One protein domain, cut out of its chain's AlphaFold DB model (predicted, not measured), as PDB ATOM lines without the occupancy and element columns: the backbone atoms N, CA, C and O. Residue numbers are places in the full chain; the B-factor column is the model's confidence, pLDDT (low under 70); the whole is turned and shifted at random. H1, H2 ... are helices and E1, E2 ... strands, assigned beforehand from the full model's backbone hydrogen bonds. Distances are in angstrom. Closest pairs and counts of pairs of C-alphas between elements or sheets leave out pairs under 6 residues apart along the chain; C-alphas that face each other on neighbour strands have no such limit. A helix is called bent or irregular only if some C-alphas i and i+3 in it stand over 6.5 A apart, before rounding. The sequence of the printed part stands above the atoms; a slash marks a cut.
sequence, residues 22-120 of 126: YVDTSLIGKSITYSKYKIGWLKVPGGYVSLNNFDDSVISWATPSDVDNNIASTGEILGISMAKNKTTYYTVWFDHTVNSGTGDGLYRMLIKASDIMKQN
ATOM      1  N   TYR A  22     127.885 116.326 110.260       63.75
ATOM      2  CA  TYR A  22     126.844 117.115 109.578       63.75
ATOM      3  C   TYR A  22     127.011 117.206 108.060       63.75
ATOM      4  O   TYR A  22     126.095 117.669 107.372       63.75
ATOM      5  N   VAL A  23     128.171 116.813 107.532       73.06
ATOM      6  CA  VAL A  23     128.521 116.985 106.125       73.06
ATOM      7  C   VAL A  23     129.267 115.758 105.625       73.06
ATOM      8  O   VAL A  23     130.404 115.489 106.004       73.06
ATOM      9  N   ASP A  24     128.634 115.036 104.713       78.50
ATOM     10  CA  ASP A  24     129.263 113.945 103.989       78.50
ATOM     11  C   ASP A  24     130.101 114.507 102.828       78.50
ATOM     12  O   ASP A  24     129.573 115.016 101.834       78.50
ATOM     13  N   THR A  25     131.425 114.446 102.967       78.75
ATOM     14  CA  THR A  25     132.376 114.899 101.941       78.75
ATOM     15  C   THR A  25     132.429 113.963 100.733       78.75
ATOM     16  O   THR A  25     132.916 114.371  99.683       78.75
ATOM     17  N   SER A  26     131.932 112.723 100.847       80.75
ATOM     18  CA  SER A  26     131.906 111.755  99.737       80.75
ATOM     19  C   SER A  26     130.910 112.127  98.632       80.75
ATOM     20  O   SER A  26     130.964 111.575  97.530       80.75
ATOM     21  N   LEU A  27     130.023 113.087  98.915       83.81
ATOM     22  CA  LEU A  27     129.063 113.625  97.956       83.81
ATOM     23  C   LEU A  27     129.703 114.611  96.970       83.81
ATOM     24  O   LEU A  27     129.110 114.894  95.934       83.81
ATOM     25  N   ILE A  28     130.901 115.128  97.257       85.88
ATOM     26  CA  ILE A  28     131.632 115.987  96.317       85.88
ATOM     27  C   ILE A  28     131.946 115.181  95.048       85.88
ATOM     28  O   ILE A  28     132.409 114.042  95.117       85.88
ATOM     29  N   GLY A  29     131.660 115.763  93.886       82.81
ATOM     30  CA  GLY A  29     131.761 115.116  92.579       82.81
ATOM     31  C   GLY A  29     130.556 114.250  92.199       82.81
ATOM     32  O   GLY A  29     130.566 113.597  91.156       82.81
ATOM     33  N   LYS A  30     129.515 114.176  93.043       87.38
ATOM     34  CA  LYS A  30     128.283 113.441  92.722       87.38
ATOM     35  C   LYS A  30     127.284 114.325  91.994       87.38
ATOM     36  O   LYS A  30     127.185 115.528  92.242       87.38
ATOM     37  N   SER A  31     126.517 113.677  91.121       90.56
ATOM     38  CA  SER A  31     125.397 114.304  90.435       90.56
ATOM     39  C   SER A  31     124.240 114.567  91.400       90.56
ATOM     40  O   SER A  31     124.017 113.793  92.332       90.56
ATOM     41  N   ILE A  32     123.505 115.652  91.169       89.19
ATOM     42  CA  ILE A  32     122.364 116.073  91.983       89.19
ATOM     43  C   ILE A  32     121.225 116.577  91.094       89.19
ATOM     44  O   ILE A  32     121.472 117.196  90.062       89.19
ATOM     45  N   THR A  33     119.971 116.324  91.480       90.69
ATOM     46  CA  THR A  33     118.785 116.731  90.699       90.69
ATOM     47  C   THR A  33     118.194 118.046  91.215       90.69
ATOM     48  O   THR A  33     117.803 118.120  92.377       90.69
ATOM     49  N   TYR A  34     118.048 119.060  90.357       89.56
ATOM     50  CA  TYR A  34     117.628 120.419  90.743       89.56
ATOM     51  C   TYR A  34     116.282 120.443  91.486       89.56
ATOM     52  O   TYR A  34     116.151 121.067  92.534       89.56
ATOM     53  N   SER A  35     115.284 119.704  90.991       89.75
ATOM     54  CA  SER A  35     113.919 119.699  91.541       89.75
ATOM     55  C   SER A  35     113.782 119.049  92.923       89.75
ATOM     56  O   SER A  35     112.761 119.247  93.582       89.75
ATOM     57  N   LYS A  36     114.782 118.283  93.379       89.19
ATOM     58  CA  LYS A  36     114.760 117.616  94.691       89.19
ATOM     59  C   LYS A  36     115.172 118.536  95.842       89.19
ATOM     60  O   LYS A  36     114.933 118.196  97.002       89.19
ATOM     61  N   TYR A  37     115.789 119.681  95.551       89.75
ATOM     62  CA  TYR A  37     116.416 120.521  96.567       89.75
ATOM     63  C   TYR A  37     116.007 121.982  96.439       89.75
ATOM     64  O   TYR A  37     115.778 122.513  95.356       89.75
ATOM     65  N   LYS A  38     115.961 122.663  97.583       91.19
ATOM     66  CA  LYS A  38     115.818 124.115  97.616       91.19
ATOM     67  C   LYS A  38     117.183 124.753  97.360       91.19
ATOM     68  O   LYS A  38     118.071 124.657  98.204       91.19
ATOM     69  N   ILE A  39     117.332 125.409  96.210       92.44
ATOM     70  CA  ILE A  39     118.594 126.028  95.793       92.44
ATOM     71  C   ILE A  39     118.657 127.483  96.261       92.44
ATOM     72  O   ILE A  39     117.768 128.288  95.979       92.44
ATOM     73  N   GLY A  40     119.709 127.809  97.003       93.56
ATOM     74  CA  GLY A  40     120.075 129.170  97.370       93.56
ATOM     75  C   GLY A  40     121.046 129.764  96.357       93.56
ATOM     76  O   GLY A  40     121.953 129.083  95.892       93.56
ATOM     77  N   TRP A  41     120.881 131.041  96.046       91.56
ATOM     78  CA  TRP A  41     121.672 131.792  95.081       91.56
ATOM     79  C   TRP A  41     122.433 132.892  95.808       91.56
ATOM     80  O   TRP A  41     121.840 133.836  96.333       91.56
ATOM     81  N   LEU A  42     123.756 132.766  95.845       89.25
ATOM     82  CA  LEU A  42     124.647 133.772  96.403       89.25
ATOM     83  C   LEU A  42     125.347 134.513  95.268       89.25
ATOM     84  O   LEU A  42     126.100 133.907  94.506       89.25
ATOM     85  N   LYS A  43     125.132 135.825  95.169       85.75
ATOM     86  CA  LYS A  43     125.857 136.666  94.213       85.75
ATOM     87  C   LYS A  43     127.295 136.848  94.685       85.75
ATOM     88  O   LYS A  43     127.524 137.354  95.783       85.75
ATOM     89  N   VAL A  44     128.255 136.461  93.856       77.00
ATOM     90  CA  VAL A  44     129.683 136.596  94.142       77.00
ATOM     91  C   VAL A  44     130.353 137.417  93.041       77.00
ATOM     92  O   VAL A  44     130.072 137.207  91.861       77.00
ATOM     93  N   PRO A  45     131.231 138.370  93.388       63.12
ATOM     94  CA  PRO A  45     131.982 139.130  92.399       63.12
ATOM     95  C   PRO A  45     133.097 138.259  91.788       63.12
ATOM     96  O   PRO A  45     134.256 138.433  92.126       63.12
ATOM     97  N   GLY A  46     132.734 137.316  90.908       52.88
ATOM     98  CA  GLY A  46     133.633 136.537  90.041       52.88
ATOM     99  C   GLY A  46     134.621 135.568  90.726       52.88
ATOM    100  O   GLY A  46     135.255 135.877  91.727       52.88
ATOM    101  N   GLY A  47     134.821 134.386  90.127       51.00
ATOM    102  CA  GLY A  47     135.941 133.477  90.437       51.00
ATOM    103  C   GLY A  47     135.609 132.262  91.317       51.00
ATOM    104  O   GLY A  47     134.742 132.313  92.187       51.00
ATOM    105  N   TYR A  48     136.294 131.135  91.076       51.22
ATOM    106  CA  TYR A  48     136.161 129.846  91.786       51.22
ATOM    107  C   TYR A  48     136.718 129.899  93.221       51.22
ATOM    108  O   TYR A  48     137.682 129.218  93.559       51.22
ATOM    109  N   VAL A  49     136.145 130.741  94.076       53.31
ATOM    110  CA  VAL A  49     136.561 130.861  95.477       53.31
ATOM    111  C   VAL A  49     135.686 129.958  96.348       53.31
ATOM    112  O   VAL A  49     134.461 129.964  96.221       53.31
ATOM    113  N   SER A  50     136.314 129.186  97.241       57.84
ATOM    114  CA  SER A  50     135.615 128.503  98.336       57.84
ATOM    115  C   SER A  50     134.941 129.552  99.223       57.84
ATOM    116  O   SER A  50     135.607 130.444  99.756       57.84
ATOM    117  N   LEU A  51     133.614 129.484  99.354       70.25
ATOM    118  CA  LEU A  51     132.847 130.475 100.101       70.25
ATOM    119  C   LEU A  51     132.905 130.150 101.587       70.25
ATOM    120  O   LEU A  51     132.076 129.419 102.121       70.25
ATOM    121  N   ASN A  52     133.884 130.728 102.269       74.81
ATOM    122  CA  ASN A  52     133.962 130.657 103.718       74.81
ATOM    123  C   ASN A  52     133.664 132.017 104.334       74.81
ATOM    124  O   ASN A  52     134.105 133.055 103.841       74.81
ATOM    125  N   ASN A  53     132.941 131.989 105.452       78.12
ATOM    126  CA  ASN A  53     132.657 133.145 106.291       78.12
ATOM    127  C   ASN A  53     131.796 134.233 105.610       78.12
ATOM    128  O   ASN A  53     131.958 135.427 105.878       78.12
ATOM    129  N   PHE A  54     130.865 133.830 104.741       84.00
ATOM    130  CA  PHE A  54     129.862 134.725 104.155       84.00
ATOM    131  C   PHE A  54     128.648 134.896 105.084       84.00
ATOM    132  O   PHE A  54     128.404 134.072 105.967       84.00
ATOM    133  N   ASP A  55     127.904 135.988 104.913       87.81
ATOM    134  CA  ASP A  55     126.651 136.217 105.641       87.81
ATOM    135  C   ASP A  55     125.518 135.416 104.983       87.81
ATOM    136  O   ASP A  55     125.249 135.598 103.797       87.81
ATOM    137  N   ASP A  56     124.867 134.497 105.694       87.19
ATOM    138  CA  ASP A  56     123.833 133.659 105.080       87.19
ATOM    139  C   ASP A  56     122.544 134.428 104.767       87.19
ATOM    140  O   ASP A  56     121.749 133.969 103.940       87.19
ATOM    141  N   SER A  57     122.367 135.626 105.335       89.69
ATOM    142  CA  SER A  57     121.238 136.503 105.017       89.69
ATOM    143  C   SER A  57     121.270 137.032 103.581       89.69
ATOM    144  O   SER A  57     120.249 137.510 103.091       89.69
ATOM    145  N   VAL A  58     122.425 136.979 102.905       89.56
ATOM    146  CA  VAL A  58     122.567 137.448 101.517       89.56
ATOM    147  C   VAL A  58     122.262 136.363 100.478       89.56
ATOM    148  O   VAL A  58     122.323 136.629  99.278       89.56
ATOM    149  N   ILE A  59     121.921 135.144 100.916       91.81
ATOM    150  CA  ILE A  59     121.435 134.087 100.025       91.81
ATOM    151  C   ILE A  59     119.999 134.410  99.597       91.81
ATOM    152  O   ILE A  59     119.088 134.473 100.426       91.81
ATOM    153  N   SER A  60     119.772 134.506  98.286       92.75
ATOM    154  CA  SER A  60     118.420 134.487  97.727       92.75
ATOM    155  C   SER A  60     117.931 133.052  97.581       92.75
ATOM    156  O   SER A  60     118.581 132.224  96.956       92.75
ATOM    157  N   TRP A  61     116.752 132.747  98.114       92.94
ATOM    158  CA  TRP A  61     116.107 131.438  97.933       92.94
ATOM    159  C   TRP A  61     115.135 131.393  96.751       92.94
ATOM    160  O   TRP A  61     114.485 130.374  96.529       92.94
ATOM    161  N   ALA A  62     115.014 132.503  96.028       91.12
ATOM    162  CA  ALA A  62     114.347 132.582  94.739       91.12
ATOM    163  C   ALA A  62     115.406 132.692  93.639       91.12
ATOM    164  O   ALA A  62     116.454 133.314  93.853       91.12
ATOM    165  N   THR A  63     115.117 132.115  92.472       88.56
ATOM    166  CA  THR A  63     115.956 132.279  91.284       88.56
ATOM    167  C   THR A  63     116.095 133.773  90.961       88.56
ATOM    168  O   THR A  63     115.073 134.462  90.876       88.56
ATOM    169  N   PRO A  64     117.323 134.303  90.832       88.06
ATOM    170  CA  PRO A  64     117.551 135.686  90.433       88.06
ATOM    171  C   PRO A  64     116.901 135.997  89.081       88.06
ATOM    172  O   PRO A  64     116.880 135.155  88.191       88.06
ATOM    173  N   SER A  65     116.387 137.216  88.905       86.44
ATOM    174  CA  SER A  65     115.643 137.610  87.695       86.44
ATOM    175  C   SER A  65     116.490 137.675  86.420       86.44
ATOM    176  O   SER A  65     115.945 137.745  85.324       86.44
ATOM    177  N   ASP A  66     117.811 137.747  86.564       83.25
ATOM    178  CA  ASP A  66     118.788 137.766  85.476       83.25
ATOM    179  C   ASP A  66     119.262 136.363  85.065       83.25
ATOM    180  O   ASP A  66     119.895 136.230  84.016       83.25
ATOM    181  N   VAL A  67     118.937 135.326  85.844       82.31
ATOM    182  CA  VAL A  67     119.136 133.922  85.469       82.31
ATOM    183  C   VAL A  67     117.959 133.485  84.599       82.31
ATOM    184  O   VAL A  67     116.799 133.660  84.969       82.31
ATOM    185  N   ASP A  68     118.259 132.940  83.422       75.50
ATOM    186  CA  ASP A  68     117.242 132.412  82.518       75.50
ATOM    187  C   ASP A  68     116.565 131.164  83.117       75.50
ATOM    188  O   ASP A  68     117.137 130.438  83.930       75.50
ATOM    189  N   ASN A  69     115.348 130.866  82.669       71.69
ATOM    190  CA  ASN A  69     114.576 129.712  83.133       71.69
ATOM    191  C   ASN A  69     115.133 128.363  82.636       71.69
ATOM    192  O   ASN A  69     114.617 127.309  83.004       71.69
ATOM    193  N   ASN A  70     116.187 128.384  81.819       81.25
ATOM    194  CA  ASN A  70     116.848 127.206  81.266       81.25
ATOM    195  C   ASN A  70     117.958 126.693  82.198       81.25
ATOM    196  O   ASN A  70     119.133 126.670  81.835       81.25
ATOM    197  N   ILE A  71     117.584 126.286  83.413       87.00
ATOM    198  CA  ILE A  71     118.501 125.639  84.363       87.00
ATOM    199  C   ILE A  71     118.517 124.131  84.091       87.00
ATOM    200  O   ILE A  71     117.458 123.501  83.994       87.00
ATOM    201  N   ALA A  72     119.707 123.538  83.991       89.19
ATOM    202  CA  ALA A  72     119.867 122.099  83.813       89.19
ATOM    203  C   ALA A  72     119.179 121.305  84.938       89.19
ATOM    204  O   ALA A  72     119.261 121.644  86.120       89.19
ATOM    205  N   SER A  73     118.514 120.205  84.575       89.44
ATOM    206  CA  SER A  73     117.788 119.355  85.529       89.44
ATOM    207  C   SER A  73     118.713 118.621  86.502       89.44
ATOM    208  O   SER A  73     118.302 118.289  87.616       89.44
ATOM    209  N   THR A  74     119.960 118.392  86.094       91.75
ATOM    210  CA  THR A  74     121.013 117.765  86.889       91.75
ATOM    211  C   THR A  74     122.242 118.655  86.951       91.75
ATOM    212  O   THR A  74     122.546 119.367  85.997       91.75
ATOM    213  N   GLY A  75     122.959 118.573  88.062       90.31
ATOM    214  CA  GLY A  75     124.189 119.306  88.312       90.31
ATOM    215  C   GLY A  75     125.195 118.461  89.079       90.31
ATOM    216  O   GLY A  75     125.024 117.247  89.203       90.31
ATOM    217  N   GLU A  76     126.217 119.110  89.626       89.75
ATOM    218  CA  GLU A  76     127.291 118.479  90.398       89.75
ATOM    219  C   GLU A  76     127.517 119.203  91.730       89.75
ATOM    220  O   GLU A  76     127.442 120.431  91.815       89.75
ATOM    221  N   ILE A  77     127.816 118.443  92.784       89.06
ATOM    222  CA  ILE A  77     128.305 118.993  94.051       89.06
ATOM    223  C   ILE A  77     129.802 119.280  93.916       89.06
ATOM    224  O   ILE A  77     130.612 118.364  93.826       89.06
ATOM    225  N   LEU A  78     130.183 120.553  93.968       86.75
ATOM    226  CA  LEU A  78     131.565 120.994  93.767       86.75
ATOM    227  C   LEU A  78     132.376 121.080  95.064       86.75
ATOM    228  O   LEU A  78     133.604 121.052  95.036       86.75
ATOM    229  N   GLY A  79     131.713 121.233  96.209       85.62
ATOM    230  CA  GLY A  79     132.412 121.406  97.475       85.62
ATOM    231  C   GLY A  79     131.506 121.799  98.628       85.62
ATOM    232  O   GLY A  79     130.280 121.740  98.537       85.62
ATOM    233  N   ILE A  80     132.135 122.212  99.724       85.88
ATOM    234  CA  ILE A  80     131.473 122.603 100.967       85.88
ATOM    235  C   ILE A  80     131.878 124.037 101.304       85.88
ATOM    236  O   ILE A  80     133.033 124.428 101.131       85.88
ATOM    237  N   SER A  81     130.909 124.806 101.783       85.75
ATOM    238  CA  SER A  81     131.036 126.212 102.148       85.75
ATOM    239  C   SER A  81     130.392 126.450 103.512       85.75
ATOM    240  O   SER A  81     129.363 125.850 103.828       85.75
ATOM    241  N   MET A  82     130.973 127.335 104.322       86.00
ATOM    242  CA  MET A  82     130.480 127.627 105.671       86.00
ATOM    243  C   MET A  82     130.180 129.117 105.838       86.00
ATOM    244  O   MET A  82     131.036 129.966 105.585       86.00
ATOM    245  N   ALA A  83     128.972 129.436 106.301       87.19
ATOM    246  CA  ALA A  83     128.571 130.797 106.638       87.19
ATOM    247  C   ALA A  83     129.161 131.260 107.985       87.19
ATOM    248  O   ALA A  83     129.601 130.453 108.806       87.19
ATOM    249  N   LYS A  84     129.126 132.573 108.253       85.50
ATOM    250  CA  LYS A  84     129.583 133.187 109.520       85.50
ATOM    251  C   LYS A  84     128.928 132.563 110.750       85.50
ATOM    252  O   LYS A  84     129.586 132.348 111.763       85.50
ATOM    253  N   ASN A  85     127.637 132.249 110.645       86.88
ATOM    254  CA  ASN A  85     126.856 131.611 111.705       86.88
ATOM    255  C   ASN A  85     127.111 130.098 111.834       86.88
ATOM    256  O   ASN A  85     126.361 129.420 112.529       86.88
ATOM    257  N   LYS A  86     128.147 129.572 111.164       83.38
ATOM    258  CA  LYS A  86     128.528 128.152 111.136       83.38
ATOM    259  C   LYS A  86     127.514 127.232 110.449       83.38
ATOM    260  O   LYS A  86     127.670 126.017 110.508       83.38
ATOM    261  N   THR A  87     126.518 127.776 109.745       87.00
ATOM    262  CA  THR A  87     125.665 126.966 108.868       87.00
ATOM    263  C   THR A  87     126.478 126.478 107.676       87.00
ATOM    264  O   THR A  87     127.140 127.267 106.995       87.00
ATOM    265  N   THR A  88     126.405 125.175 107.412       87.38
ATOM    266  CA  THR A  88     127.154 124.537 106.330       87.38
ATOM    267  C   THR A  88     126.283 124.284 105.107       87.38
ATOM    268  O   THR A  88     125.122 123.875 105.209       87.38
ATOM    269  N   TYR A  89     126.870 124.498 103.935       90.00
ATOM    270  CA  TYR A  89     126.228 124.366 102.638       90.00
ATOM    271  C   TYR A  89     127.093 123.525 101.704       90.00
ATOM    272  O   TYR A  89     128.318 123.640 101.712       90.00
ATOM    273  N   TYR A  90     126.451 122.741 100.849       89.25
ATOM    274  CA  TYR A  90     127.075 122.219  99.643       89.25
ATOM    275  C   TYR A  90     127.029 123.287  98.558       89.25
ATOM    276  O   TYR A  90     125.968 123.847  98.275       89.25
ATOM    277  N   THR A  91     128.175 123.559  97.951       89.88
ATOM    278  CA  THR A  91     128.250 124.330  96.714       89.88
ATOM    279  C   THR A  91     127.946 123.396  95.560       89.88
ATOM    280  O   THR A  91     128.595 122.361  95.415       89.88
ATOM    281  N   VAL A  92     126.961 123.763  94.751       89.94
ATOM    282  CA  VAL A  92     126.505 122.968  93.613       89.94
ATOM    283  C   VAL A  92     126.586 123.780  92.333       89.94
ATOM    284  O   VAL A  92     126.621 125.014  92.363       89.94
ATOM    285  N   TRP A  93     126.627 123.085  91.208       88.56
ATOM    286  CA  TRP A  93     126.598 123.696  89.893       88.56
ATOM    287  C   TRP A  93     125.575 123.010  89.007       88.56
ATOM    288  O   TRP A  93     125.684 121.820  88.739       88.56
ATOM    289  N   PHE A  94     124.596 123.788  88.563       88.31
ATOM    290  CA  PHE A  94     123.688 123.449  87.479       88.31
ATOM    291  C   PHE A  94     123.996 124.398  86.328       88.31
ATOM    292  O   PHE A  94     124.067 125.610  86.547       88.31
ATOM    293  N   ASP A  95     124.182 123.872  85.122       86.19
ATOM    294  CA  ASP A  95     124.383 124.728  83.955       86.19
ATOM    295  C   ASP A  95     123.167 125.645  83.775       86.19
ATOM    296  O   ASP A  95     122.018 125.203  83.840       86.19
ATOM    297  N   HIS A  96     123.426 126.939  83.612       82.75
ATOM    298  CA  HIS A  96     122.410 127.974  83.448       82.75
ATOM    299  C   HIS A  96     122.989 129.134  82.639       82.75
ATOM    300  O   HIS A  96     124.198 129.361  82.634       82.75
ATOM    301  N   THR A  97     122.118 129.891  81.981       74.81
ATOM    302  CA  THR A  97     122.472 131.112  81.254       74.81
ATOM    303  C   THR A  97     122.051 132.346  82.047       74.81
ATOM    304  O   THR A  97     121.015 132.362  82.714       74.81
ATOM    305  N   VAL A  98     122.857 133.406  81.976       73.62
ATOM    306  CA  VAL A  98     122.533 134.715  82.561       73.62
ATOM    307  C   VAL A  98     122.283 135.701  81.421       73.62
ATOM    308  O   VAL A  98     123.145 135.909  80.566       73.62
ATOM    309  N   ASN A  99     121.107 136.330  81.407       65.31
ATOM    310  CA  ASN A  99     120.610 137.174  80.307       65.31
ATOM    311  C   ASN A  99     121.327 138.535  80.157       65.31
ATOM    312  O   ASN A  99     120.879 139.399  79.409       65.31
ATOM    313  N   SER A 100     122.452 138.750  80.842       57.62
ATOM    314  CA  SER A 100     123.214 140.006  80.830       57.62
ATOM    315  C   SER A 100     124.503 139.958  79.998       57.62
ATOM    316  O   SER A 100     125.267 140.923  80.010       57.62
ATOM    317  N   GLY A 101     124.800 138.844  79.311       51.94
ATOM    318  CA  GLY A 101     126.017 138.686  78.493       51.94
ATOM    319  C   GLY A 101     127.336 138.765  79.277       51.94
ATOM    320  O   GLY A 101     128.414 138.689  78.696       51.94
ATOM    321  N   THR A 102     127.256 138.910  80.601       50.97
ATOM    322  CA  THR A 102     128.390 139.048  81.508       50.97
ATOM    323  C   THR A 102     128.093 138.170  82.709       50.97
ATOM    324  O   THR A 102     127.365 138.598  83.600       50.97
ATOM    325  N   GLY A 103     128.625 136.946  82.748       48.84
ATOM    326  CA  GLY A 103     128.703 136.235  84.020       48.84
ATOM    327  C   GLY A 103     128.381 134.756  84.037       48.84
ATOM    328  O   GLY A 103     127.511 134.348  84.806       48.84
ATOM    329  N   ASP A 104     129.185 133.947  83.356       51.09
ATOM    330  CA  ASP A 104     129.462 132.622  83.903       51.09
ATOM    331  C   ASP A 104     130.093 132.814  85.295       51.09
ATOM    332  O   ASP A 104     131.104 133.501  85.462       51.09
ATOM    333  N   GLY A 105     129.454 132.271  86.333       57.69
ATOM    334  CA  GLY A 105     129.980 132.308  87.700       57.69
ATOM    335  C   GLY A 105     129.661 133.557  88.534       57.69
ATOM    336  O   GLY A 105     130.308 133.741  89.567       57.69
ATOM    337  N   LEU A 106     128.668 134.372  88.150       72.62
ATOM    338  CA  LEU A 106     128.133 135.456  88.999       72.62
ATOM    339  C   LEU A 106     127.407 134.945  90.243       72.62
ATOM    340  O   LEU A 106     127.409 135.605  91.283       72.62
ATOM    341  N   TYR A 107     126.774 133.782  90.129       82.38
ATOM    342  CA  TYR A 107     126.060 133.160  91.225       82.38
ATOM    343  C   TYR A 107     126.741 131.866  91.650       82.38
ATOM    344  O   TYR A 107     127.274 131.089  90.852       82.38
ATOM    345  N   ARG A 108     126.730 131.640  92.956       86.00
ATOM    346  CA  ARG A 108     127.067 130.367  93.579       86.00
ATOM    347  C   ARG A 108     125.770 129.756  94.064       86.00
ATOM    348  O   ARG A 108     125.048 130.381  94.842       86.00
ATOM    349  N   MET A 109     125.480 128.558  93.575       90.31
ATOM    350  CA  MET A 109     124.327 127.792  94.017       90.31
ATOM    351  C   MET A 109     124.709 127.002  95.267       90.31
ATOM    352  O   MET A 109     125.779 126.392  95.339       90.31
ATOM    353  N   LEU A 110     123.847 127.060  96.276       92.25
ATOM    354  CA  LEU A 110     124.075 126.510  97.604       92.25
ATOM    355  C   LEU A 110     122.875 125.668  98.029       92.25
ATOM    356  O   LEU A 110     121.728 126.080  97.867       92.25
ATOM    357  N   ILE A 111     123.134 124.523  98.649       92.44
ATOM    358  CA  ILE A 111     122.118 123.703  99.321       92.44
ATOM    359  C   ILE A 111     122.553 123.544 100.769       92.44
ATOM    360  O   ILE A 111     123.723 123.271 101.026       92.44
ATOM    361  N   LYS A 112     121.647 123.706 101.737       91.06
ATOM    362  CA  LYS A 112     121.992 123.446 103.144       91.06
ATOM    363  C   LYS A 112     122.409 121.986 103.305       91.06
ATOM    364  O   LYS A 112     121.684 121.090 102.876       91.06
ATOM    365  N   ALA A 113     123.530 121.733 103.978       88.00
ATOM    366  CA  ALA A 113     124.012 120.366 104.186       88.00
ATOM    367  C   ALA A 113     122.976 119.492 104.917       88.00
ATOM    368  O   ALA A 113     122.766 118.333 104.562       88.00
ATOM    369  N   SER A 114     122.227 120.092 105.851       84.31
ATOM    370  CA  SER A 114     121.124 119.439 106.561       84.31
ATOM    371  C   SER A 114     120.015 118.907 105.653       84.31
ATOM    372  O   SER A 114     119.329 117.962 106.035       84.31
ATOM    373  N   ASP A 115     119.800 119.518 104.487       83.81
ATOM    374  CA  ASP A 115     118.704 119.145 103.589       83.81
ATOM    375  C   ASP A 115     119.088 117.931 102.733       83.81
ATOM    376  O   ASP A 115     118.249 117.062 102.505       83.81
ATOM    377  N   ILE A 116     120.366 117.809 102.353       77.88
ATOM    378  CA  ILE A 116     120.888 116.621 101.660       77.88
ATOM    379  C   ILE A 116     120.980 115.428 102.612       77.88
ATOM    380  O   ILE A 116     120.519 114.334 102.289       77.88
ATOM    381  N   MET A 117     121.491 115.638 103.829       68.62
ATOM    382  CA  MET A 117     121.624 114.558 104.811       68.62
ATOM    383  C   MET A 117     120.273 113.950 105.201       68.62
ATOM    384  O   MET A 117     120.160 112.731 105.301       68.62
ATOM    385  N   LYS A 118     119.216 114.765 105.339       62.44
ATOM    386  CA  LYS A 118     117.854 114.258 105.579       62.44
ATOM    387  C   LYS A 118     117.365 113.337 104.457       62.44
ATOM    388  O   LYS A 118     116.745 112.322 104.760       62.44
ATOM    389  N   GLN A 119     117.652 113.664 103.196       58.81
ATOM    390  CA  GLN A 119     117.242 112.846 102.047       58.81
ATOM    391  C   GLN A 119     118.064 111.556 101.913       58.81
ATOM    392  O   GLN A 119     117.506 110.505 101.586       58.81
ATOM    393  N   ASN A 120     119.361 111.606 102.237       56.09
ATOM    394  CA  ASN A 120     120.211 110.414 102.316       56.09
ATOM    395  C   ASN A 120     119.759 109.473 103.441       56.09
ATOM    396  O   ASN A 120     119.646 108.267 103.228       56.09
TER     397      ASN A 120
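Overview. This is residues 22 to 120 of the 126 residues of an uncharacterized protein of Lactobacillus amylovorus DSM 20531 (UniProt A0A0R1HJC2). A small, strongly twisted sheet is built round an antiparallel meander of three strands, E4, E5 and E6, with E2 added beyond E6 and the short strands E1 and E3 beside different parts of the long, bent E4. A short helix, H1, sits beside the sheet toward one end of the longest axis, and the loop of residues 94 to 106 reaches to the other end. The printed part has 99 residues, with six named strands and then one named helix along the chain, E1 E2 E3 E4 E5 E6 H1; the class is mostly strand, though under half of the residues are in named elements. The sheet is branched and mixed, with E3 and E4 its parallel pair. The whole is compact, with a radius of gyration of the C-alphas of 12.8 A and spans of 38 by 28 by 21 A.

Along the chain. E1 is residues 31 to 33, with C-alpha 31 at (125.397, 114.304, 90.435). E2 is residues 40 to 43, and E3 is residues 52 to 54. E4, residues 74 to 83, is the longest strand at 24.8 A and bends by 66 degrees at residue 79. E5 is residues 88 to 93, 16.5 A long, and E6 is residues 107 to 112, 15.9 A long. H1 is residues 113 to 120, 10.8 A long, with C-alpha 120 at (120.211, 110.414, 102.316).

Arrangement. E4 has E1 and E3 on one side and E5 on the other side. The hairpin of E4 and E5 has N 78 and O 91 at 2.8 A, and N 89 and O 81 at 2.8 A. In the hairpin of E5 and E6, N 90 and O 111 are 2.8 A apart. E2 is antiparallel to E6, with N 42 and O 108 at 2.9 A. E1 is antiparallel to E4, with N 75 and O 32 at 2.8 A. E3 is parallel to E4, with N 53 and O 82 at 2.8 A. E1, E2 and E3 are edge strands, and E1 and E3 are apart. H1 is on the sheet but at the sheet's level, with a height of 3.2 A; the closest C-alphas of H1 and E5 are those of Ala 113 and Tyr 89, 4.8 A apart. In H1, 3 of 4 O i to N i+4 pairs are within hydrogen-bond range.

Size, cuts and confidence. The C-alphas of Tyr 22 and Gly 101 are the two farthest apart, 37.8 A. The printed part has no cut. The links E3 to E4, of 19 residues, and E5 to E6, of 13 residues, are long. The mean pLDDT of the printed part is 80.6; residue 22 and residues 45 to 50, 99 to 105 and 117 to 120 are under 70.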